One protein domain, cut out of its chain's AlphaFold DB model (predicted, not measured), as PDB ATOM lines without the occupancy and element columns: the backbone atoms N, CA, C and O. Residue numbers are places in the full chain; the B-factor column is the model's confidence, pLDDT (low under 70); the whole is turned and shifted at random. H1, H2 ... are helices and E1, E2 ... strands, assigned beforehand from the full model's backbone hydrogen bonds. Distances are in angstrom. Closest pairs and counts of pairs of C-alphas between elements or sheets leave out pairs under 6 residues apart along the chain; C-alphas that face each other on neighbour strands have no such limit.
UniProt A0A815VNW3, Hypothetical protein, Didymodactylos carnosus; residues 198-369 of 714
ATOM      1  N   GLU A 198     -29.809 -23.691 -45.215       78.00
ATOM      2  CA  GLU A 198     -30.100 -23.188 -46.565       78.00
ATOM      3  C   GLU A 198     -31.261 -22.178 -46.562       78.00
ATOM      4  O   GLU A 198     -31.179 -21.139 -47.219       78.00
ATOM      5  N   GLU A 199     -32.318 -22.440 -45.791       82.81
ATOM      6  CA  GLU A 199     -33.459 -21.531 -45.626       82.81
ATOM      7  C   GLU A 199     -33.064 -20.247 -44.903       82.81
ATOM      8  O   GLU A 199     -33.398 -19.159 -45.370       82.81
ATOM      9  N   HIS A 200     -32.281 -20.358 -43.825       81.88
ATOM     10  CA  HIS A 200     -31.775 -19.187 -43.112       81.88
ATOM     11  C   HIS A 200     -30.940 -18.295 -44.040       81.88
ATOM     12  O   HIS A 200     -31.136 -17.082 -44.094       81.88
ATOM     13  N   THR A 201     -30.061 -18.903 -44.842       80.94
ATOM     14  CA  THR A 201     -29.238 -18.177 -45.821       80.94
ATOM     15  C   THR A 201     -30.097 -17.454 -46.862       80.94
ATOM     16  O   THR A 201     -29.787 -16.325 -47.246       80.94
ATOM     17  N   ARG A 202     -31.197 -18.074 -47.311       85.06
ATOM     18  CA  ARG A 202     -32.125 -17.462 -48.271       85.06
ATOM     19  C   ARG A 202     -32.851 -16.259 -47.672       85.06
ATOM     20  O   ARG A 202     -32.876 -15.212 -48.311       85.06
ATOM     21  N   GLU A 203     -33.384 -16.382 -46.458       87.00
ATOM     22  CA  GLU A 203     -34.073 -15.273 -45.784       87.00
ATOM     23  C   GLU A 203     -33.123 -14.101 -45.506       87.00
ATOM     24  O   GLU A 203     -33.471 -12.953 -45.781       87.00
ATOM     25  N   VAL A 204     -31.890 -14.379 -45.062       87.25
ATOM     26  CA  VAL A 204     -30.841 -13.358 -44.889       87.25
ATOM     27  C   VAL A 204     -30.549 -12.646 -46.213       87.25
ATOM     28  O   VAL A 204     -30.481 -11.417 -46.250       87.25
ATOM     29  N   LYS A 205     -30.414 -13.393 -47.319       86.75
ATOM     30  CA  LYS A 205     -30.186 -12.813 -48.653       86.75
ATOM     31  C   LYS A 205     -31.338 -11.888 -49.056       86.75
ATOM     32  O   LYS A 205     -31.086 -10.745 -49.427       86.75
ATOM     33  N   THR A 206     -32.588 -12.337 -48.931       89.75
ATOM     34  CA  THR A 206     -33.772 -11.532 -49.278       89.75
ATOM     35  C   THR A 206     -33.882 -10.267 -48.426       89.75
ATOM     36  O   THR A 206     -34.154  -9.188 -48.960       89.75
ATOM     37  N   TYR A 207     -33.626 -10.374 -47.122       93.69
ATOM     38  CA  TYR A 207     -33.611  -9.231 -46.214       93.69
ATOM     39  C   TYR A 207     -32.535  -8.209 -46.607       93.69
ATOM     40  O   TYR A 207     -32.841  -7.035 -46.830       93.69
ATOM     41  N   HIS A 208     -31.289  -8.652 -46.797       91.88
ATOM     42  CA  HIS A 208     -30.192  -7.770 -47.195       91.88
ATOM     43  C   HIS A 208     -30.413  -7.131 -48.573       91.88
ATOM     44  O   HIS A 208     -30.105  -5.954 -48.752       91.88
ATOM     45  N   GLU A 209     -30.981  -7.845 -49.548       90.56
ATOM     46  CA  GLU A 209     -31.330  -7.270 -50.854       90.56
ATOM     47  C   GLU A 209     -32.369  -6.145 -50.736       90.56
ATOM     48  O   GLU A 209     -32.259  -5.117 -51.412       90.56
ATOM     49  N   ALA A 210     -33.374  -6.313 -49.870       93.75
ATOM     50  CA  ALA A 210     -34.358  -5.271 -49.592       93.75
ATOM     51  C   ALA A 210     -33.708  -4.051 -48.920       93.75
ATOM     52  O   ALA A 210     -33.963  -2.911 -49.322       93.75
ATOM     53  N   LEU A 211     -32.802  -4.286 -47.970       95.06
ATOM     54  CA  LEU A 211     -32.042  -3.232 -47.305       95.06
ATOM     55  C   LEU A 211     -31.103  -2.474 -48.251       95.06
ATOM     56  O   LEU A 211     -31.061  -1.250 -48.196       95.06
ATOM     57  N   VAL A 212     -30.402  -3.147 -49.169       92.19
ATOM     58  CA  VAL A 212     -29.551  -2.484 -50.179       92.19
ATOM     59  C   VAL A 212     -30.388  -1.602 -51.110       92.19
ATOM     60  O   VAL A 212     -29.996  -0.476 -51.424       92.19
ATOM     61  N   LYS A 213     -31.588  -2.055 -51.507       93.19
ATOM     62  CA  LYS A 213     -32.533  -1.220 -52.272       93.19
ATOM     63  C   LYS A 213     -32.964   0.015 -51.485       93.19
ATOM     64  O   LYS A 213     -33.170   1.069 -52.084       93.19
ATOM     65  N   LEU A 214     -33.134  -0.107 -50.171       94.56
ATOM     66  CA  LEU A 214     -33.481   1.013 -49.301       94.56
ATOM     67  C   LEU A 214     -32.294   1.969 -49.106       94.56
ATOM     68  O   LEU A 214     -32.474   3.186 -49.168       94.56
ATOM     69  N   LEU A 215     -31.080   1.426 -48.989       93.44
ATOM     70  CA  LEU A 215     -29.823   2.169 -48.912       93.44
ATOM     71  C   LEU A 215     -29.623   3.054 -50.151       93.44
ATOM     72  O   LEU A 215     -29.295   4.225 -50.018       93.44
ATOM     73  N   GLY A 216     -29.923   2.539 -51.349       91.56
ATOM     74  CA  GLY A 216     -29.903   3.315 -52.599       91.56
ATOM     75  C   GLY A 216     -31.030   4.349 -52.741       91.56
ATOM     76  O   GLY A 216     -31.025   5.148 -53.677       91.56
ATOM     77  N   LYS A 217     -32.020   4.363 -51.838       92.88
ATOM     78  CA  LYS A 217     -33.156   5.302 -51.868       92.88
ATOM     79  C   LYS A 217     -33.077   6.371 -50.793       92.88
ATOM     80  O   LYS A 217     -33.518   7.490 -51.057       92.88
ATOM     81  N   THR A 218     -32.560   6.077 -49.609       93.69
ATOM     82  CA  THR A 218     -32.534   7.064 -48.528       93.69
ATOM     83  C   THR A 218     -31.631   8.254 -48.872       93.69
ATOM     84  O   THR A 218     -30.702   8.167 -49.666       93.69
ATOM     85  N   ARG A 219     -31.942   9.429 -48.336       92.19
ATOM     86  CA  ARG A 219     -31.029  10.581 -48.260       92.19
ATOM     87  C   ARG A 219     -30.866  11.043 -46.817       92.19
ATOM     88  O   ARG A 219     -30.393  12.155 -46.576       92.19
ATOM     89  N   ASP A 220     -31.314  10.241 -45.866       93.81
ATOM     90  CA  ASP A 220     -31.144  10.462 -44.444       93.81
ATOM     91  C   ASP A 220     -29.949   9.646 -43.952       93.81
ATOM     92  O   ASP A 220     -29.976   8.420 -43.904       93.81
ATOM     93  N   ALA A 221     -28.889  10.342 -43.547       95.06
ATOM     94  CA  ALA A 221     -27.678   9.713 -43.036       95.06
ATOM     95  C   ALA A 221     -27.918   8.873 -41.772       95.06
ATOM     96  O   ALA A 221     -27.184   7.918 -41.531       95.06
ATOM     97  N   LYS A 222     -28.950   9.191 -40.973       96.56
ATOM     98  CA  LYS A 222     -29.301   8.384 -39.796       96.56
ATOM     99  C   LYS A 222     -29.863   7.032 -40.218       96.56
ATOM    100  O   LYS A 222     -29.395   6.016 -39.714       96.56
ATOM    101  N   LEU A 223     -30.811   7.025 -41.157       96.50
ATOM    102  CA  LEU A 223     -31.361   5.793 -41.720       96.50
ATOM    103  C   LEU A 223     -30.283   4.994 -42.466       96.50
ATOM    104  O   LEU A 223     -30.173   3.792 -42.252       96.50
ATOM    105  N   PHE A 224     -29.439   5.658 -43.259       96.56
ATOM    106  CA  PHE A 224     -28.295   5.029 -43.927       96.56
ATOM    107  C   PHE A 224     -27.396   4.288 -42.923       96.56
ATOM    108  O   PHE A 224     -27.102   3.110 -43.102       96.56
ATOM    109  N   ALA A 225     -27.026   4.947 -41.821       96.88
ATOM    110  CA  ALA A 225     -26.246   4.335 -40.750       96.88
ATOM    111  C   ALA A 225     -26.988   3.179 -40.056       96.88
ATOM    112  O   ALA A 225     -26.364   2.187 -39.697       96.88
ATOM    113  N   SER A 226     -28.304   3.281 -39.839       97.50
ATOM    114  CA  SER A 226     -29.098   2.178 -39.274       97.50
ATOM    115  C   SER A 226     -29.090   0.951 -40.179       97.50
ATOM    116  O   SER A 226     -28.810  -0.140 -39.698       97.50
ATOM    117  N   ILE A 227     -29.292   1.135 -41.487       96.38
ATOM    118  CA  ILE A 227     -29.240   0.049 -42.472       96.38
ATOM    119  C   ILE A 227     -27.845  -0.590 -42.500       96.38
ATOM    120  O   ILE A 227     -27.732  -1.812 -42.530       96.38
ATOM    121  N   LEU A 228     -26.777   0.214 -42.438       94.31
ATOM    122  CA  LEU A 228     -25.410  -0.308 -42.403       94.31
ATOM    123  C   LEU A 228     -25.139  -1.230 -41.214       94.31
ATOM    124  O   LEU A 228     -24.358  -2.164 -41.381       94.31
ATOM    125  N   ARG A 229     -25.762  -1.006 -40.049       95.38
ATOM    126  CA  ARG A 229     -25.598  -1.872 -38.866       95.38
ATOM    127  C   ARG A 229     -26.197  -3.267 -39.063       95.38
ATOM    128  O   ARG A 229     -25.688  -4.213 -38.472       95.38
ATOM    129  N   GLU A 230     -27.168  -3.423 -39.960       94.31
ATOM    130  CA  GLU A 230     -27.803  -4.706 -40.309       94.31
ATOM    131  C   GLU A 230     -26.951  -5.551 -41.280       94.31
ATOM    132  O   GLU A 230     -27.461  -6.256 -42.141       94.31
ATOM    133  N   ASN A 231     -25.623  -5.443 -41.183       90.44
ATOM    134  CA  ASN A 231     -24.648  -6.229 -41.939       90.44
ATOM    135  C   ASN A 231     -24.822  -6.250 -43.476       90.44
ATOM    136  O   ASN A 231     -24.476  -7.229 -44.141       90.44
ATOM    137  N   VAL A 232     -25.317  -5.163 -44.073       90.81
ATOM    138  CA  VAL A 232     -25.398  -5.029 -45.539       90.81
ATOM    139  C   VAL A 232     -24.019  -4.775 -46.176       90.81
ATOM    140  O   VAL A 232     -23.106  -4.288 -45.499       90.81
ATOM    141  N   PRO A 233     -23.830  -5.052 -47.478       89.44
ATOM    142  CA  PRO A 233     -22.623  -4.669 -48.210       89.44
ATOM    143  C   PRO A 233     -22.254  -3.188 -48.024       89.44
ATOM    144  O   PRO A 233     -23.121  -2.316 -48.074       89.44
ATOM    145  N   MET A 234     -20.970  -2.903 -47.803       91.38
ATOM    146  CA  MET A 234     -20.462  -1.531 -47.653       91.38
ATOM    147  C   MET A 234     -20.178  -0.925 -49.031       91.38
ATOM    148  O   MET A 234     -19.668  -1.617 -49.901       91.38
ATOM    149  N   ASP A 235     -20.495   0.345 -49.262       91.38
ATOM    150  CA  ASP A 235     -20.313   1.015 -50.558       91.38
ATOM    151  C   ASP A 235     -19.111   1.981 -50.566       91.38
ATOM    152  O   ASP A 235     -18.364   2.105 -49.597       91.38
ATOM    153  N   MET A 236     -18.925   2.713 -51.664       90.88
ATOM    154  CA  MET A 236     -17.886   3.748 -51.764       90.88
ATOM    155  C   MET A 236     -18.077   4.908 -50.768       90.88
ATOM    156  O   MET A 236     -17.103   5.537 -50.357       90.88
ATOM    157  N   THR A 237     -19.305   5.169 -50.312       91.94
ATOM    158  CA  THR A 237     -19.566   6.127 -49.223       91.94
ATOM    159  C   THR A 237     -18.989   5.623 -47.903       91.94
ATOM    160  O   THR A 237     -18.427   6.402 -47.132       91.94
ATOM    161  N   CYS A 238     -19.067   4.313 -47.659       92.56
ATOM    162  CA  CYS A 238     -18.398   3.668 -46.533       92.56
ATOM    163  C   CYS A 238     -16.875   3.827 -46.637       92.56
ATOM    164  O   CYS A 238     -16.249   4.171 -45.640       92.56
ATOM    165  N   VAL A 239     -16.282   3.676 -47.828       93.56
ATOM    166  CA  VAL A 239     -14.843   3.936 -48.047       93.56
ATOM    167  C   VAL A 239     -14.480   5.385 -47.719       93.56
ATOM    168  O   VAL A 239     -13.526   5.627 -46.980       93.56
ATOM    169  N   GLN A 240     -15.264   6.354 -48.198       93.25
ATOM    170  CA  GLN A 240     -15.065   7.763 -47.855       93.25
ATOM    171  C   GLN A 240     -15.151   7.995 -46.339       93.25
ATOM    172  O   GLN A 240     -14.397   8.790 -45.787       93.25
ATOM    173  N   ALA A 241     -16.061   7.311 -45.647       92.50
ATOM    174  CA  ALA A 241     -16.165   7.399 -44.197       92.50
ATOM    175  C   ALA A 241     -14.960   6.764 -43.479       92.50
ATOM    176  O   ALA A 241     -14.536   7.268 -42.436       92.50
ATOM    177  N   CYS A 242     -14.368   5.715 -44.059       93.62
ATOM    178  CA  CYS A 242     -13.194   5.046 -43.507       93.62
ATOM    179  C   CYS A 242     -11.984   5.974 -43.425       93.62
ATOM    180  O   CYS A 242     -11.259   5.882 -42.445       93.62
ATOM    181  N   THR A 243     -11.764   6.892 -44.373       92.62
ATOM    182  CA  THR A 243     -10.586   7.784 -44.315       92.62
ATOM    183  C   THR A 243     -10.536   8.566 -43.007       92.62
ATOM    184  O   THR A 243      -9.482   8.650 -42.389       92.62
ATOM    185  N   ASN A 244     -11.680   9.059 -42.530       89.12
ATOM    186  CA  ASN A 244     -11.777   9.813 -41.281       89.12
ATOM    187  C   ASN A 244     -11.707   8.918 -40.038       89.12
ATOM    188  O   ASN A 244     -11.078   9.295 -39.051       89.12
ATOM    189  N   VAL A 245     -12.347   7.742 -40.074       89.50
ATOM    190  CA  VAL A 245     -12.268   6.771 -38.968       89.50
ATOM    191  C   VAL A 245     -10.820   6.329 -38.779       89.50
ATOM    192  O   VAL A 245     -10.291   6.411 -37.674       89.50
ATOM    193  N   LEU A 246     -10.153   5.938 -39.865       89.00
ATOM    194  CA  LEU A 246      -8.759   5.520 -39.849       89.00
ATOM    195  C   LEU A 246      -7.818   6.675 -39.475       89.00
ATOM    196  O   LEU A 246      -6.842   6.435 -38.775       89.00
ATOM    197  N   ASP A 247      -8.104   7.916 -39.887       88.12
ATOM    198  CA  ASP A 247      -7.304   9.091 -39.505       88.12
ATOM    199  C   ASP A 247      -7.278   9.276 -37.986       88.12
ATOM    200  O   ASP A 247      -6.206   9.377 -37.388       88.12
ATOM    201  N   ALA A 248      -8.452   9.227 -37.355       85.31
ATOM    202  CA  ALA A 248      -8.574   9.297 -35.903       85.31
ATOM    203  C   ALA A 248      -7.862   8.122 -35.208       85.31
ATOM    204  O   ALA A 248      -7.161   8.323 -34.216       85.31
ATOM    205  N   CYS A 249      -8.000   6.914 -35.763       82.94
ATOM    206  CA  CYS A 249      -7.339   5.707 -35.270       82.94
ATOM    207  C   CYS A 249      -5.808   5.839 -35.292       82.94
ATOM    208  O   CYS A 249      -5.143   5.631 -34.280       82.94
ATOM    209  N   MET A 250      -5.245   6.234 -36.436       82.44
ATOM    210  CA  MET A 250      -3.798   6.348 -36.634       82.44
ATOM    211  C   MET A 250      -3.180   7.465 -35.794       82.44
ATOM    212  O   MET A 250      -2.116   7.257 -35.215       82.44
ATOM    213  N   ARG A 251      -3.870   8.600 -35.615       82.44
ATOM    214  CA  ARG A 251      -3.420   9.644 -34.676       82.44
ATOM    215  C   ARG A 251      -3.316   9.136 -33.238       82.44
ATOM    216  O   ARG A 251      -2.381   9.514 -32.542       82.44
ATOM    217  N   GLY A 252      -4.236   8.268 -32.813       75.44
ATOM    218  CA  GLY A 252      -4.184   7.627 -31.497       75.44
ATOM    219  C   GLY A 252      -3.025   6.633 -31.335       75.44
ATOM    220  O   GLY A 252      -2.567   6.402 -30.217       75.44
ATOM    221  N   PHE A 253      -2.518   6.067 -32.436       73.00
ATOM    222  CA  PHE A 253      -1.344   5.189 -32.430       73.00
ATOM    223  C   PHE A 253      -0.021   5.958 -32.468       73.00
ATOM    224  O   PHE A 253       0.927   5.567 -31.791       73.00
ATOM    225  N   GLU A 254       0.062   7.048 -33.233       66.00
ATOM    226  CA  GLU A 254       1.289   7.847 -33.339       66.00
ATOM    227  C   GLU A 254       1.662   8.578 -32.055       66.00
ATOM    228  O   GLU A 254       2.848   8.766 -31.786       66.00
ATOM    229  N   THR A 255       0.687   8.901 -31.199       57.88
ATOM    230  CA  THR A 255       0.979   9.381 -29.841       57.88
ATOM    231  C   THR A 255       1.825   8.397 -29.021       57.88
ATOM    232  O   THR A 255       2.350   8.794 -27.985       57.88
ATOM    233  N   ALA A 256       2.005   7.145 -29.475       54.34
ATOM    234  CA  ALA A 256       2.814   6.126 -28.812       54.34
ATOM    235  C   ALA A 256       4.200   5.853 -29.438       54.34
ATOM    236  O   ALA A 256       5.015   5.233 -28.765       54.34
ATOM    237  N   ASN A 257       4.503   6.268 -30.678       51.09
ATOM    238  CA  ASN A 257       5.792   5.963 -31.329       51.09
ATOM    239  C   ASN A 257       6.187   7.042 -32.354       51.09
ATOM    240  O   ASN A 257       5.647   7.101 -33.454       51.09
ATOM    241  N   LEU A 258       7.160   7.880 -31.994       49.50
ATOM    242  CA  LEU A 258       7.652   8.999 -32.803       49.50
ATOM    243  C   LEU A 258       8.703   8.559 -33.833       49.50
ATOM    244  O   LEU A 258       9.712   7.967 -33.452       49.50
ATOM    245  N   LYS A 259       8.511   8.957 -35.103       52.91
ATOM    246  CA  LYS A 259       9.596   9.335 -36.040       52.91
ATOM    247  C   LYS A 259       9.103  10.110 -37.272       52.91
ATOM    248  O   LYS A 259       9.824  10.982 -37.741       52.91
ATOM    249  N   GLU A 260       7.876   9.880 -37.735       60.38
ATOM    250  CA  GLU A 260       7.247  10.662 -38.810       60.38
ATOM    251  C   GLU A 260       5.932  11.286 -38.331       60.38
ATOM    252  O   GLU A 260       5.327  10.812 -37.374       60.38
ATOM    253  N   LYS A 261       5.531  12.408 -38.941       71.44
ATOM    254  CA  LYS A 261       4.321  13.152 -38.569       71.44
ATOM    255  C   LYS A 261       3.165  12.722 -39.468       71.44
ATOM    256  O   LYS A 261       3.141  13.113 -40.635       71.44
ATOM    257  N   PHE A 262       2.171  12.020 -38.934       81.88
ATOM    258  CA  PHE A 262       0.951  11.703 -39.674       81.88
ATOM    259  C   PHE A 262       0.153  12.954 -40.027       81.88
ATOM    260  O   PHE A 262      -0.406  13.668 -39.181       81.88
ATOM    261  N   THR A 263       0.051  13.204 -41.326       83.12
ATOM    262  CA  THR A 263      -0.747  14.298 -41.884       83.12
ATOM    263  C   THR A 263      -2.126  13.828 -42.338       83.12
ATOM    264  O   THR A 263      -3.051  14.639 -42.384       83.12
ATOM    265  N   GLY A 264      -2.290  12.530 -42.606       88.69
ATOM    266  CA  GLY A 264      -3.580  11.881 -42.828       88.69
ATOM    267  C   GLY A 264      -3.514  10.632 -43.705       88.69
ATOM    268  O   GLY A 264      -2.423  10.181 -44.071       88.69
ATOM    269  N   ILE A 265      -4.693  10.109 -44.052       91.19
ATOM    270  CA  ILE A 265      -4.898   8.901 -44.863       91.19
ATOM    271  C   ILE A 265      -5.610   9.242 -46.157       91.19
ATOM    272  O   ILE A 265      -6.611   9.959 -46.164       91.19
ATOM    273  N   CYS A 266      -5.137   8.623 -47.226       93.81
ATOM    274  CA  CYS A 266      -5.843   8.506 -48.482       93.81
ATOM    275  C   CYS A 266      -6.128   7.032 -48.787       93.81
ATOM    276  O   CYS A 266      -5.259   6.178 -48.625       93.81
ATOM    277  N   ILE A 267      -7.355   6.735 -49.207       95.19
ATOM    278  CA  ILE A 267      -7.748   5.433 -49.739       95.19
ATOM    279  C   ILE A 267      -8.006   5.612 -51.232       95.19
ATOM    280  O   ILE A 267      -8.868   6.400 -51.626       95.19
ATOM    281  N   VAL A 268      -7.268   4.862 -52.043       92.69
ATOM    282  CA  VAL A 268      -7.440   4.760 -53.491       92.69
ATOM    283  C   VAL A 268      -8.136   3.437 -53.778       92.69
ATOM    284  O   VAL A 268      -7.645   2.385 -53.371       92.69
ATOM    285  N   VAL A 269      -9.283   3.486 -54.450       92.81
ATOM    286  CA  VAL A 269     -10.032   2.298 -54.869       92.81
ATOM    287  C   VAL A 269     -10.044   2.213 -56.383       92.81
ATOM    288  O   VAL A 269     -10.618   3.079 -57.041       92.81
ATOM    289  N   GLU A 270      -9.472   1.144 -56.923       88.88
ATOM    290  CA  GLU A 270      -9.523   0.831 -58.349       88.88
ATOM    291  C   GLU A 270     -10.701  -0.101 -58.649       88.88
ATOM    292  O   GLU A 270     -10.802  -1.203 -58.107       88.88
ATOM    293  N   GLY A 271     -11.621   0.349 -59.497       82.88
ATOM    294  CA  GLY A 271     -12.727  -0.448 -60.001       82.88
ATOM    295  C   GLY A 271     -12.277  -1.435 -61.076       82.88
ATOM    296  O   GLY A 271     -11.300  -1.222 -61.793       82.88
ATOM    297  N   SER A 272     -13.034  -2.522 -61.237       72.81
ATOM    298  CA  SER A 272     -12.784  -3.523 -62.290       72.81
ATOM    299  C   SER A 272     -12.786  -2.957 -63.721       72.81
ATOM    300  O   SER A 272     -12.251  -3.594 -64.626       72.81
ATOM    301  N   ASP A 273     -13.408  -1.798 -63.945       69.75
ATOM    302  CA  ASP A 273     -13.457  -1.058 -65.212       69.75
ATOM    303  C   ASP A 273     -12.260  -0.113 -65.430       69.75
ATOM    304  O   ASP A 273     -12.253   0.648 -66.395       69.75
ATOM    305  N   GLY A 274     -11.261  -0.148 -64.543       71.81
ATOM    306  CA  GLY A 274     -10.091   0.730 -64.587       71.81
ATOM    307  C   GLY A 274     -10.343   2.132 -64.027       71.81
ATOM    308  O   GLY A 274      -9.430   2.956 -64.021       71.81
ATOM    309  N   SER A 275     -11.555   2.426 -63.540       77.00
ATOM    310  CA  SER A 275     -11.813   3.671 -62.815       77.00
ATOM    311  C   SER A 275     -11.057   3.684 -61.484       77.00
ATOM    312  O   SER A 275     -10.883   2.649 -60.847       77.00
ATOM    313  N   SER A 276     -10.600   4.858 -61.046       84.75
ATOM    314  CA  SER A 276      -9.952   5.025 -59.745       84.75
ATOM    315  C   SER A 276     -10.634   6.138 -58.964       84.75
ATOM    316  O   SER A 276     -10.897   7.222 -59.491       84.75
ATOM    317  N   HIS A 277     -10.951   5.855 -57.705       90.25
ATOM    318  CA  HIS A 277     -11.584   6.786 -56.783       90.25
ATOM    319  C   HIS A 277     -10.664   7.036 -55.595       90.25
ATOM    320  O   HIS A 277     -10.316   6.109 -54.865       90.25
ATOM    321  N   GLU A 278     -10.305   8.298 -55.381       92.44
ATOM    322  CA  GLU A 278      -9.449   8.718 -54.278       92.44
ATOM    323  C   GLU A 278     -10.267   9.451 -53.212       92.44
ATOM    324  O   GLU A 278     -10.971  10.424 -53.494       92.44
ATOM    325  N   TYR A 279     -10.154   8.996 -51.967       93.75
ATOM    326  CA  TYR A 279     -10.732   9.655 -50.801       93.75
ATOM    327  C   TYR A 279      -9.623   9.973 -49.818       93.75
ATOM    328  O   TYR A 279      -8.848   9.091 -49.469       93.75
ATOM    329  N   SER A 280      -9.576  11.203 -49.312       92.12
ATOM    330  CA  SER A 280      -8.538  11.617 -48.368       92.12
ATOM    331  C   SER A 280      -9.116  12.337 -47.154       92.12
ATOM    332  O   SER A 280     -10.068  13.107 -47.286       92.12
ATOM    333  N   SER A 281      -8.533  12.095 -45.976       91.44
ATOM    334  CA  SER A 281      -8.823  12.839 -44.742       91.44
ATOM    335  C   SER A 281      -8.155  14.221 -44.720       91.44
ATOM    336  O   SER A 281      -8.575  15.105 -43.975       91.44
ATOM    337  N   SER A 282      -7.125  14.439 -45.548       89.81
ATOM    338  CA  SER A 282      -6.373  15.698 -45.624       89.81
ATOM    339  C   SER A 282      -5.932  16.031 -47.055       89.81
ATOM    340  O   SER A 282      -5.985  15.194 -47.952       89.81
ATOM    341  N   LYS A 283      -5.480  17.267 -47.302       86.94
ATOM    342  CA  LYS A 283      -4.982  17.663 -48.635       86.94
ATOM    343  C   LYS A 283      -3.684  16.947 -49.027       86.94
ATOM    344  O   LYS A 283      -3.509  16.635 -50.194       86.94
ATOM    345  N   ASN A 284      -2.811  16.690 -48.052       85.88
ATOM    346  CA  ASN A 284      -1.490  16.088 -48.250       85.88
ATOM    347  C   ASN A 284      -1.340  14.871 -47.321       85.88
ATOM    348  O   ASN A 284      -0.666  14.975 -46.293       85.88
ATOM    349  N   PRO A 285      -2.017  13.752 -47.621       88.56
ATOM    350  CA  PRO A 285      -2.015  12.570 -46.771       88.56
ATOM    351  C   PRO A 285      -0.647  11.879 -46.801       88.56
ATOM    352  O   PRO A 285      -0.116  11.570 -47.864       88.56
ATOM    353  N   SER A 286      -0.095  11.619 -45.619       85.44
ATOM    354  CA  SER A 286       1.162  10.886 -45.421       85.44
ATOM    355  C   SER A 286       1.060   9.400 -45.772       85.44
ATOM    356  O   SER A 286       2.057   8.784 -46.122       85.44
ATOM    357  N   HIS A 287      -0.139   8.817 -45.668       85.44
ATOM    358  CA  HIS A 287      -0.358   7.381 -45.819       85.44
ATOM    359  C   HIS A 287      -1.390   7.115 -46.915       85.44
ATOM    360  O   HIS A 287      -2.469   7.713 -46.908       85.44
ATOM    361  N   LYS A 288      -1.072   6.208 -47.844       89.25
ATOM    362  CA  LYS A 288      -1.969   5.788 -48.927       89.25
ATOM    363  C   LYS A 288      -2.286   4.301 -48.820       89.25
ATOM    364  O   LYS A 288      -1.385   3.486 -48.671       89.25
ATOM    365  N   ILE A 289      -3.567   3.970 -48.911       89.31
ATOM    366  CA  ILE A 289      -4.098   2.610 -48.879       89.31
ATOM    367  C   ILE A 289      -4.672   2.311 -50.259       89.31
ATOM    368  O   ILE A 289      -5.547   3.036 -50.727       89.31
ATOM    369  N   PHE A 290      -4.203   1.237 -50.888       89.00
ATOM    370  CA  PHE A 290      -4.660   0.818 -52.210       89.00
ATOM    371  C   PHE A 290      -5.587  -0.388 -52.090       89.00
ATOM    372  O   PHE A 290      -5.204  -1.445 -51.573       89.00
ATOM    373  N   LEU A 291      -6.818  -0.201 -52.552       92.00
ATOM    374  CA  LEU A 291      -7.848  -1.222 -52.620       92.00
ATOM    375  C   LEU A 291      -8.270  -1.431 -54.073       92.00
ATOM    376  O   LEU A 291      -8.267  -0.501 -54.876       92.00
ATOM    377  N   THR A 292      -8.729  -2.633 -54.386       89.62
ATOM    378  CA  THR A 292      -9.468  -2.916 -55.617       89.62
ATOM    379  C   THR A 292     -10.908  -3.275 -55.269       89.62
ATOM    380  O   THR A 292     -11.171  -3.907 -54.243       89.62
ATOM    381  N   LEU A 293     -11.859  -2.839 -56.095       87.50
ATOM    382  CA  LEU A 293     -13.256  -3.257 -56.037       87.50
ATOM    383  C   LEU A 293     -13.538  -4.146 -57.246       87.50
ATOM    384  O   LEU A 293     -13.799  -3.667 -58.355       87.50
ATOM    385  N   ASP A 294     -13.477  -5.451 -57.006       80.56
ATOM    386  CA  ASP A 294     -13.610  -6.480 -58.030       80.56
ATOM    387  C   ASP A 294     -14.666  -7.503 -57.626       80.56
ATOM    388  O   ASP A 294     -14.701  -7.932 -56.472       80.56
ATOM    389  N   ASP A 295     -15.560  -7.838 -58.555       74.44
ATOM    390  CA  ASP A 295     -16.735  -8.687 -58.313       74.44
ATOM    391  C   ASP A 295     -17.545  -8.302 -57.074       74.44
ATOM    392  O   ASP A 295     -18.036  -9.161 -56.344       74.44
ATOM    393  N   ASN A 296     -17.681  -6.996 -56.816       78.50
ATOM    394  CA  ASN A 296     -18.330  -6.480 -55.611       78.50
ATOM    395  C   ASN A 296     -17.674  -6.970 -54.316       78.50
ATOM    396  O   ASN A 296     -18.345  -7.190 -53.312       78.50
ATOM    397  N   HIS A 297     -16.354  -7.117 -54.307       84.88
ATOM    398  CA  HIS A 297     -15.558  -7.325 -53.107       84.88
ATOM    399  C   HIS A 297     -14.416  -6.317 -53.073       84.88
ATOM    400  O   HIS A 297     -13.681  -6.154 -54.045       84.88
ATOM    401  N   PHE A 298     -14.255  -5.649 -51.931       88.94
ATOM    402  CA  PHE A 298     -13.045  -4.881 -51.676       88.94
ATOM    403  C   PHE A 298     -11.903  -5.844 -51.375       88.94
ATOM    404  O   PHE A 298     -12.050  -6.745 -50.546       88.94
ATOM    405  N   ARG A 299     -10.766  -5.640 -52.032       88.12
ATOM    406  CA  ARG A 299      -9.546  -6.417 -51.835       88.12
ATOM    407  C   ARG A 299      -8.384  -5.462 -51.614       88.12
ATOM    408  O   ARG A 299      -8.365  -4.357 -52.145       88.12
ATOM    409  N   ALA A 300      -7.422  -5.880 -50.805       84.88
ATOM    410  CA  ALA A 300      -6.174  -5.148 -50.662       84.88
ATOM    411  C   ALA A 300      -5.305  -5.424 -51.894       84.88
ATOM    412  O   ALA A 300      -5.026  -6.590 -52.182       84.88
ATOM    413  N   SER A 301      -4.868  -4.378 -52.600       73.38
ATOM    414  CA  SER A 301      -3.906  -4.534 -53.695       73.38
ATOM    415  C   SER A 301      -2.645  -5.201 -53.146       73.38
ATOM    416  O   SER A 301      -2.085  -4.719 -52.162       73.38
ATOM    417  N   GLY A 302      -2.219  -6.322 -53.730       62.72
ATOM    418  CA  GLY A 302      -1.031  -7.033 -53.245       62.72
ATOM    419  C   GLY A 302      -1.283  -8.236 -52.316       62.72
ATOM    420  O   GLY A 302      -0.325  -8.795 -51.795       62.72
ATOM    421  N   PHE A 303      -2.530  -8.678 -52.087       59.22
ATOM    422  CA  PHE A 303      -2.815  -9.810 -51.183       59.22
ATOM    423  C   PHE A 303      -3.754 -10.868 -51.791       59.22
ATOM    424  O   PHE A 303      -4.752 -10.515 -52.415       59.22
ATOM    425  N   GLU A 304      -3.472 -12.158 -51.546       51.09
ATOM    426  CA  GLU A 304      -4.306 -13.304 -51.969       51.09
ATOM    427  C   GLU A 304      -5.722 -13.253 -51.371       51.09
ATOM    428  O   GLU A 304      -5.935 -12.767 -50.251       51.09
ATOM    429  N   ASN A 305      -6.719 -13.754 -52.102       54.78
ATOM    430  CA  ASN A 305      -8.119 -13.696 -51.682       54.78
ATOM    431  C   ASN A 305      -8.357 -14.542 -50.426       54.78
ATOM    432  O   ASN A 305      -8.154 -15.751 -50.434       54.78
ATOM    433  N   THR A 306      -8.869 -13.926 -49.360       51.19
ATOM    434  CA  THR A 306      -9.645 -14.681 -48.369       51.19
ATOM    435  C   THR A 306     -11.103 -14.514 -48.732       51.19
ATOM    436  O   THR A 306     -11.539 -13.400 -49.025       51.19
ATOM    437  N   GLU A 307     -11.847 -15.616 -48.744       53.62
ATOM    438  CA  GLU A 307     -13.303 -15.573 -48.822       53.62
ATOM    439  C   GLU A 307     -13.807 -14.744 -47.637       53.62
ATOM    440  O   GLU A 307     -13.825 -15.211 -46.499       53.62
ATOM    441  N   ALA A 308     -14.137 -13.479 -47.895       52.75
ATOM    442  CA  ALA A 308     -14.621 -12.585 -46.861       52.75
ATOM    443  C   ALA A 308     -15.967 -13.108 -46.365       52.75
ATOM    444  O   ALA A 308     -16.953 -13.150 -47.110       52.75
ATOM    445  N   LEU A 309     -16.016 -13.503 -45.098       57.44
ATOM    446  CA  LEU A 309     -17.246 -13.966 -44.478       57.44
ATOM    447  C   LEU A 309     -18.150 -12.746 -44.225       57.44
ATOM    448  O   LEU A 309     -17.726 -11.722 -43.693       57.44
ATOM    449  N   GLN A 310     -19.430 -12.861 -44.591       67.56
ATOM    450  CA  GLN A 310     -20.504 -12.000 -44.072       67.56
ATOM    451  C   GLN A 310     -20.341 -10.485 -44.343       67.56
ATOM    452  O   GLN A 310     -20.369  -9.685 -43.410       67.56
ATOM    453  N   ASN A 311     -20.207 -10.058 -45.607       78.81
ATOM    454  CA  ASN A 311     -20.216  -8.634 -46.006       78.81
ATOM    455  C   ASN A 311     -19.136  -7.746 -45.341       78.81
ATOM    456  O   ASN A 311     -19.281  -6.524 -45.290       78.81
ATOM    457  N   SER A 312     -18.039  -8.333 -44.854       84.38
ATOM    458  CA  SER A 312     -16.970  -7.615 -44.135       84.38
ATOM    459  C   SER A 312     -15.708  -7.359 -44.973       84.38
ATOM    460  O   SER A 312     -14.684  -6.946 -44.434       84.38
ATOM    461  N   CYS A 313     -15.773  -7.537 -46.298       88.62
ATOM    462  CA  CYS A 313     -14.601  -7.436 -47.179       88.62
ATOM    463  C   CYS A 313     -13.862  -6.086 -47.106       88.62
ATOM    464  O   CYS A 313     -12.638  -6.076 -47.164       88.62
ATOM    465  N   LEU A 314     -14.561  -4.957 -46.909       92.00
ATOM    466  CA  LEU A 314     -13.898  -3.655 -46.737       92.00
ATOM    467  C   LEU A 314     -13.022  -3.635 -45.481       92.00
ATOM    468  O   LEU A 314     -11.877  -3.199 -45.536       92.00
ATOM    469  N   TYR A 315     -13.544  -4.140 -44.362       92.31
ATOM    470  CA  TYR A 315     -12.791  -4.230 -43.115       92.31
ATOM    471  C   TYR A 315     -11.579  -5.150 -43.267       92.31
ATOM    472  O   TYR A 315     -10.468  -4.767 -42.913       92.31
ATOM    473  N   GLU A 316     -11.768  -6.335 -43.847       89.94
ATOM    474  CA  GLU A 316     -10.678  -7.289 -44.070       89.94
ATOM    475  C   GLU A 316      -9.587  -6.719 -44.986       89.94
ATOM    476  O   GLU A 316      -8.398  -6.855 -44.688       89.94
ATOM    477  N   ALA A 317      -9.976  -6.034 -46.064       90.81
ATOM    478  CA  ALA A 317      -9.043  -5.388 -46.979       90.81
ATOM    479  C   ALA A 317      -8.254  -4.266 -46.285       90.81
ATOM    480  O   ALA A 317      -7.030  -4.196 -46.414       90.81
ATOM    481  N   LEU A 318      -8.926  -3.438 -45.480       91.44
ATOM    482  CA  LEU A 318      -8.274  -2.392 -44.692       91.44
ATOM    483  C   LEU A 318      -7.342  -2.969 -43.623       91.44
ATOM    484  O   LEU A 318      -6.230  -2.477 -43.471       91.44
ATOM    485  N   MET A 319      -7.737  -4.034 -42.920       89.88
ATOM    486  CA  MET A 319      -6.882  -4.687 -41.921       89.88
ATOM    487  C   MET A 319      -5.597  -5.264 -42.514       89.88
ATOM    488  O   MET A 319      -4.595  -5.354 -41.811       89.88
ATOM    489  N   ARG A 320      -5.610  -5.708 -43.772       87.31
ATOM    490  CA  ARG A 320      -4.398  -6.222 -44.430       87.31
ATOM    491  C   ARG A 320      -3.393  -5.111 -44.706       87.31
ATOM    492  O   ARG A 320      -2.206  -5.307 -44.484       87.31
ATOM    493  N   GLN A 321      -3.882  -3.950 -45.136       84.56
ATOM    494  CA  GLN A 321      -3.054  -2.766 -45.382       84.56
ATOM    495  C   GLN A 321      -2.653  -2.056 -44.080       84.56
ATOM    496  O   GLN A 321      -1.578  -1.472 -43.992       84.56
ATOM    497  N   VAL A 322      -3.497  -2.131 -43.046       85.75
ATOM    498  CA  VAL A 322      -3.280  -1.504 -41.736       85.75
ATOM    499  C   VAL A 322      -3.534  -2.529 -40.616       85.75
ATOM    500  O   VAL A 322      -4.585  -2.511 -39.968       85.75
ATOM    501  N   PRO A 323      -2.577  -3.442 -40.340       84.38
ATOM    502  CA  PRO A 323      -2.755  -4.516 -39.355       84.38
ATOM    503  C   PRO A 323      -3.041  -4.040 -37.927       84.38
ATOM    504  O   PRO A 323      -3.654  -4.769 -37.145       84.38
ATOM    505  N   SER A 324      -2.635  -2.814 -37.581       81.88
ATOM    506  CA  SER A 324      -2.924  -2.187 -36.287       81.88
ATOM    507  C   SER A 324      -4.423  -2.003 -36.028       81.88
ATOM    508  O   SER A 324      -4.814  -1.940 -34.863       81.88
ATOM    509  N   LEU A 325      -5.278  -2.025 -37.060       84.81
ATOM    510  CA  LEU A 325      -6.735  -1.962 -36.897       84.81
ATOM    511  C   LEU A 325      -7.304  -3.098 -36.047       84.81
ATOM    512  O   LEU A 325      -8.270  -2.873 -35.323       84.81
ATOM    513  N   LYS A 326      -6.656  -4.272 -36.041       86.62
ATOM    514  CA  LYS A 326      -7.028  -5.403 -35.170       86.62
ATOM    515  C   LYS A 326      -6.970  -5.069 -33.680       86.62
ATOM    516  O   LYS A 326      -7.576  -5.766 -32.877       86.62
ATOM    517  N   ARG A 327      -6.203  -4.044 -33.294       86.00
ATOM    518  CA  ARG A 327      -6.114  -3.585 -31.901       86.00
ATOM    519  C   ARG A 327      -7.277  -2.675 -31.509       86.00
ATOM    520  O   ARG A 327      -7.486  -2.473 -30.322       86.00
ATOM    521  N   MET A 328      -7.989  -2.104 -32.483       85.38
ATOM    522  CA  MET A 328      -9.104  -1.177 -32.244       85.38
ATOM    523  C   MET A 328     -10.461  -1.827 -32.434       85.38
ATOM    524  O   MET A 328     -11.408  -1.468 -31.744       85.38
ATOM    525  N   PHE A 329     -10.545  -2.759 -33.377       89.94
ATOM    526  CA  PHE A 329     -11.766  -3.475 -33.688       89.94
ATOM    527  C   PHE A 329     -11.491  -4.966 -33.560       89.94
ATOM    528  O   PHE A 329     -10.609  -5.516 -34.221       89.94
ATOM    529  N   SER A 330     -12.267  -5.630 -32.714       87.19
ATOM    530  CA  SER A 330     -12.144  -7.068 -32.481       87.19
ATOM    531  C   SER A 330     -12.650  -7.864 -33.685       87.19
ATOM    532  O   SER A 330     -12.222  -8.992 -33.927       87.19
ATOM    533  N   ASN A 331     -13.581  -7.291 -34.453       88.94
ATOM    534  CA  ASN A 331     -14.233  -7.921 -35.597       88.94
ATOM    535  C   ASN A 331     -14.858  -6.872 -36.544       88.94
ATOM    536  O   ASN A 331     -14.919  -5.680 -36.242       88.94
ATOM    537  N   GLY A 332     -15.365  -7.333 -37.694       87.88
ATOM    538  CA  GLY A 332     -16.003  -6.465 -38.692       87.88
ATOM    539  C   GLY A 332     -17.304  -5.800 -38.224       87.88
ATOM    540  O   GLY A 332     -17.675  -4.756 -38.760       87.88
ATOM    541  N   LYS A 333     -17.983  -6.354 -37.207       91.88
ATOM    542  CA  LYS A 333     -19.206  -5.771 -36.638       91.88
ATOM    543  C   LYS A 333     -18.891  -4.506 -35.836       91.88
ATOM    544  O   LYS A 333     -19.513  -3.481 -36.087       91.88
ATOM    545  N   GLU A 334     -17.892  -4.544 -34.954       93.38
ATOM    546  CA  GLU A 334     -17.446  -3.362 -34.192       93.38
ATOM    547  C   GLU A 334     -16.958  -2.243 -35.121       93.38
ATOM    548  O   GLU A 334     -17.321  -1.077 -34.955       93.38
ATOM    549  N   PHE A 335     -16.200  -2.604 -36.162       93.00
ATOM    550  CA  PHE A 335     -15.780  -1.655 -37.193       93.00
ATOM    551  C   PHE A 335     -16.978  -0.985 -37.880       93.00
ATOM    552  O   PHE A 335     -17.024   0.235 -38.034       93.00
ATOM    553  N   ARG A 336     -17.979  -1.779 -38.267       94.12
ATOM    554  CA  ARG A 336     -19.207  -1.312 -38.921       94.12
ATOM    555  C   ARG A 336     -20.053  -0.425 -38.012       94.12
ATOM    556  O   ARG A 336     -20.618   0.556 -38.496       94.12
ATOM    557  N   GLU A 337     -20.141  -0.732 -36.721       94.62
ATOM    558  CA  GLU A 337     -20.817   0.114 -35.731       94.62
ATOM    559  C   GLU A 337     -20.123   1.477 -35.616       94.62
ATOM    560  O   GLU A 337     -20.779   2.508 -35.789       94.62
ATOM    561  N   CYS A 338     -18.794   1.484 -35.467       94.19
ATOM    562  CA  CYS A 338     -17.989   2.705 -35.428       94.19
ATOM    563  C   CYS A 338     -18.149   3.544 -36.708       94.19
ATOM    564  O   CYS A 338     -18.392   4.754 -36.651       94.19
ATOM    565  N   LEU A 339     -18.092   2.900 -37.877       94.69
ATOM    566  CA  LEU A 339     -18.290   3.550 -39.171       94.69
ATOM    567  C   LEU A 339     -19.694   4.158 -39.297       94.69
ATOM    568  O   LEU A 339     -19.850   5.290 -39.762       94.69
ATOM    569  N   SER A 340     -20.716   3.429 -38.850       96.00
ATOM    570  CA  SER A 340     -22.111   3.880 -38.863       96.00
ATOM    571  C   SER A 340     -22.317   5.091 -37.954       96.00
ATOM    572  O   SER A 340     -23.011   6.038 -38.329       96.00
ATOM    573  N   ASP A 341     -21.694   5.108 -36.776       95.06
ATOM    574  CA  ASP A 341     -21.715   6.266 -35.879       95.06
ATOM    575  C   ASP A 341     -20.985   7.467 -36.481       95.06
ATOM    576  O   ASP A 341     -21.466   8.602 -36.385       95.06
ATOM    577  N   HIS A 342     -19.873   7.233 -37.178       93.56
ATOM    578  CA  HIS A 342     -19.165   8.295 -37.877       93.56
ATOM    579  C   HIS A 342     -20.023   8.915 -38.989       93.56
ATOM    580  O   HIS A 342     -20.168  10.138 -39.046       93.56
ATOM    581  N   ILE A 343     -20.670   8.097 -39.825       94.06
ATOM    582  CA  ILE A 343     -21.605   8.563 -40.865       94.06
ATOM    583  C   ILE A 343     -22.768   9.349 -40.248       94.06
ATOM    584  O   ILE A 343     -23.151  10.410 -40.751       94.06
ATOM    585  N   LYS A 344     -23.307   8.862 -39.126       94.50
ATOM    586  CA  LYS A 344     -24.410   9.503 -38.406       94.50
ATOM    587  C   LYS A 344     -24.040  10.888 -37.881       94.50
ATOM    588  O   LYS A 344     -24.930  11.733 -37.819       94.50
ATOM    589  N   ASN A 345     -22.782  11.138 -37.520       92.94
ATOM    590  CA  ASN A 345     -22.366  12.356 -36.813       92.94
ATOM    591  C   ASN A 345     -21.532  13.334 -37.665       92.94
ATOM    592  O   ASN A 345     -21.466  14.523 -37.349       92.94
ATOM    593  N   ASN A 346     -20.924  12.882 -38.762       92.38
ATOM    594  CA  ASN A 346     -20.086  13.717 -39.621       92.38
ATOM    595  C   ASN A 346     -20.932  14.563 -40.592       92.38
ATOM    596  O   ASN A 346     -21.535  14.039 -41.527       92.38
ATOM    597  N   LYS A 347     -20.925  15.893 -40.423       91.56
ATOM    598  CA  LYS A 347     -21.699  16.833 -41.264       91.56
ATOM    599  C   LYS A 347     -21.356  16.758 -42.759       91.56
ATOM    600  O   LYS A 347     -22.245  16.948 -43.586       91.56
ATOM    601  N   GLY A 348     -20.098  16.486 -43.107       88.56
ATOM    602  CA  GLY A 348     -19.660  16.341 -44.497       88.56
ATOM    603  C   GLY A 348     -20.264  15.100 -45.153       88.56
ATOM    604  O   GLY A 348     -20.877  15.200 -46.212       88.56
ATOM    605  N   LEU A 349     -20.192  13.950 -44.479       89.38
ATOM    606  CA  LEU A 349     -20.813  12.708 -44.958       89.38
ATOM    607  C   LEU A 349     -22.340  12.798 -44.972       89.38
ATOM    608  O   LEU A 349     -22.972  12.375 -45.940       89.38
ATOM    609  N   GLN A 350     -22.939  13.415 -43.948       92.19
ATOM    610  CA  GLN A 350     -24.373  13.703 -43.931       92.19
ATOM    611  C   GLN A 350     -24.787  14.524 -45.152       92.19
ATOM    612  O   GLN A 350     -25.807  14.225 -45.771       92.19
ATOM    613  N   TYR A 351     -23.997  15.538 -45.519       88.06
ATOM    614  CA  TYR A 351     -24.238  16.339 -46.712       88.06
ATOM    615  C   TYR A 351     -24.115  15.500 -47.992       88.06
ATOM    616  O   TYR A 351     -25.032  15.530 -48.809       88.06
ATOM    617  N   THR A 352     -23.058  14.696 -48.142       86.62
ATOM    618  CA  THR A 352     -22.873  13.788 -49.289       86.62
ATOM    619  C   THR A 352     -24.052  12.824 -49.463       86.62
ATOM    620  O   THR A 352     -24.628  12.712 -50.551       86.62
ATOM    621  N   ILE A 353     -24.484  12.172 -48.379       89.38
ATOM    622  CA  ILE A 353     -25.657  11.285 -48.382       89.38
ATOM    623  C   ILE A 353     -26.919  12.083 -48.709       89.38
ATOM    624  O   ILE A 353     -27.747  11.646 -49.510       89.38
ATOM    625  N   ALA A 354     -27.036  13.298 -48.171       86.06
ATOM    626  CA  ALA A 354     -28.171  14.166 -48.416       86.06
ATOM    627  C   ALA A 354     -28.294  14.644 -49.869       86.06
ATOM    628  O   ALA A 354     -29.416  14.906 -50.317       86.06
ATOM    629  N   GLN A 355     -27.180  14.758 -50.593       83.25
ATOM    630  CA  GLN A 355     -27.173  15.018 -52.033       83.25
ATOM    631  C   GLN A 355     -27.509  13.766 -52.856       83.25
ATOM    632  O   GLN A 355     -27.925  13.878 -54.007       83.25
ATOM    633  N   GLY A 356     -27.419  12.574 -52.258       84.62
ATOM    634  CA  GLY A 356     -27.728  11.309 -52.918       84.62
ATOM    635  C   GLY A 356     -26.601  10.784 -53.805       84.62
ATOM    636  O   GLY A 356     -26.877   9.988 -54.694       84.62
ATOM    637  N   TRP A 357     -25.352  11.209 -53.596       85.00
ATOM    638  CA  TRP A 357     -24.214  10.753 -54.412       85.00
ATOM    639  C   TRP A 357     -23.954   9.246 -54.277       85.00
ATOM    640  O   TRP A 357     -23.650   8.586 -55.265       85.00
ATOM    641  N   HIS A 358     -24.201   8.684 -53.090       88.12
ATOM    642  CA  HIS A 358     -24.143   7.242 -52.813       88.12
ATOM    643  C   HIS A 358     -25.090   6.402 -53.690       88.12
ATOM    644  O   HIS A 358     -24.871   5.214 -53.910       88.12
ATOM    645  N   ARG A 359     -26.167   7.004 -54.216       88.38
ATOM    646  CA  ARG A 359     -27.134   6.278 -55.044       88.38
ATOM    647  C   ARG A 359     -26.505   5.798 -56.339       88.38
ATOM    648  O   ARG A 359     -26.734   4.663 -56.727       88.38
ATOM    649  N   TYR A 360     -25.670   6.634 -56.955       84.81
ATOM    650  CA  TYR A 360     -24.990   6.287 -58.198       84.81
ATOM    651  C   TYR A 360     -24.092   5.061 -58.013       84.81
ATOM    652  O   TYR A 360     -24.139   4.124 -58.808       84.81
ATOM    653  N   THR A 361     -23.317   5.028 -56.927       82.75
ATOM    654  CA  THR A 361     -22.428   3.901 -56.627       82.75
ATOM    655  C   THR A 361     -23.227   2.634 -56.329       82.75
ATOM    656  O   THR A 361     -22.882   1.574 -56.841       82.75
ATOM    657  N   ILE A 362     -24.345   2.730 -55.604       85.62
ATOM    658  CA  ILE A 362     -25.219   1.578 -55.328       85.62
ATOM    659  C   ILE A 362     -25.938   1.079 -56.592       85.62
ATOM    660  O   ILE A 362     -26.015  -0.129 -56.812       85.62
ATOM    661  N   GLU A 363     -26.426   1.971 -57.456       84.06
ATOM    662  CA  GLU A 363     -27.078   1.624 -58.731       84.06
ATOM    663  C   GLU A 363     -26.114   0.922 -59.692       84.06
ATOM    664  O   GLU A 363     -26.481  -0.064 -60.333       84.06
ATOM    665  N   LYS A 364     -24.851   1.364 -59.731       80.94
ATOM    666  CA  LYS A 364     -23.763   0.685 -60.456       80.94
ATOM    667  C   LYS A 364     -23.302  -0.614 -59.793       80.94
ATOM    668  O   LYS A 364     -22.455  -1.315 -60.338       80.94
ATOM    669  N   ARG A 365     -23.906  -0.963 -58.654       77.75
ATOM    670  CA  ARG A 365     -23.550  -2.091 -57.796       77.75
ATOM    671  C   ARG A 365     -22.124  -2.016 -57.249       77.75
ATOM    672  O   ARG A 365     -21.601  -3.041 -56.857       77.75
ATOM    673  N   ASN A 366     -21.524  -0.831 -57.163       81.06
ATOM    674  CA  ASN A 366     -20.180  -0.614 -56.624       81.06
ATOM    675  C   ASN A 366     -20.196  -0.638 -55.083       81.06
ATOM    676  O   ASN A 366     -20.026   0.387 -54.418       81.06
ATOM    677  N   TYR A 367     -20.438  -1.819 -54.519       78.69
ATOM    678  CA  TYR A 367     -20.385  -2.100 -53.087       78.69
ATOM    679  C   TYR A 367     -19.774  -3.478 -52.828       78.69
ATOM    680  O   TYR A 367     -19.894  -4.383 -53.644       78.69
ATOM    681  N   GLY A 368     -19.109  -3.621 -51.685       71.94
ATOM    682  CA  GLY A 368     -18.373  -4.801 -51.264       71.94
ATOM    683  C   GLY A 368     -19.191  -5.763 -50.398       71.94
ATOM    684  O   GLY A 368     -19.713  -5.353 -49.361       71.94
ATOM    685  N   GLY A 369     -19.233  -7.050 -50.751       61.38
ATOM    686  CA  GLY A 369     -19.793  -8.147 -49.954       61.38
ATOM    687  C   GLY A 369     -20.877  -8.967 -50.654       61.38
ATOM    688  O   GLY A 369     -21.113 -10.109 -50.271       61.38
TER     689      GLY A 369
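This is residues 198 to 369 of the 714 residues of the protein "Hypothetical protein" of Didymodactylos carnosus (UniProt A0A815VNW3). A twisted four-stranded sheet has H3 and H4 over one face and its other face bare; on the side of H3 away from the sheet H6 crosses it, and H2 packs side by side with H6. H7 lies across one end of H2 and H6, and H1 makes an arm whose residues 198 to 203 stick out. The printed part has 172 residues with eight named helices and four named strands, in the order H1 H2 H3 E1 E2 E3 E4 H4 H5 H6 H7 H8; the sheet, E2 E1 E3 E4, is mixed, and so is the class, helices and strands. The whole is compact, with a radius of gyration of the C-alphas of 15.7 A, and spans 53 by 35 by 32 A.

H1, residues 198 to 215, and H2, residues 221 to 229, form a helical hairpin and only just touch, with 3 pairs of C-alphas within 8 A, through residues 211 to 215 of H1 alone; the closest C-alphas are Leu 215 and Phe 224, 5.9 A. H3, residues 236 to 254, has a kink of 25 degrees near residue 245. E1, residues 265 to 271, and E2, residues 276 to 280, form an antiparallel hairpin, with N 267 and O 279 at 2.8 A. E3, residues 287 to 294, is parallel to E1, with N 266 and O 287 at 2.8 A, and forms an antiparallel hairpin with E4, residues 297 to 300, with N 299 and O 292 at 2.8 A. H3 is on the sheet at a height of 9.2 A, over E2, E1 and E3; H4, residues 313 to 321, is on the same face at 6.6 A, over E4, in two layers, helices on one face of a sheet. H5, residues 323 to 327, touches H4 only at the corner, only just, with 3 pairs; its closest C-alphas are Met 319 and Leu 325, 5.7 A. H6, residues 332 to 345, is the hub, touching four helices, among them H2, opposite ways at a shallow tilt of 5 degrees, closest C-alphas Ala 225 and Ser 340, 4.6 A. H6 touches H3 about perpendicular at 79 degrees, through residues 238 to 245 of H3 alone, closest C-alphas Ala 241 and Ile 343, 6.5 A. H7, residues 347 to 355, touches H2, closest C-alphas Ala 221 and Gln 350, 5.3 A. H8, residues 357 to 363, only just touches H3, with 3 pairs, through residues 236 to 237 of H3 alone, closest C-alphas Thr 237 and His 358, 5.9 A. Every O i to N i+4 pair is within hydrogen-bond range in H1, H2, H4, H6 and H7, against 14 of 15 in H3, 2 of 3 in H8 and 0 of 1 in H5, where 2 of 2 O i to N i+3 pairs are.

H1 begins at C-alpha 198 (-30.100, -23.188, -46.565) and is 25.5 A long, H3 26.9 A, E3 22.7 A and H6 20.0 A. H8 ends at C-alpha 363 (-27.078, 1.624, -58.731).

The C-alphas farthest apart, Glu 199 and Lys 259, are 53.8 A apart. The printed part has no cut, and E4 to H4 is a long link of 12 residues. The pLDDT is under 70 at residues 254 to 260, 273, 302 to 310 and 369.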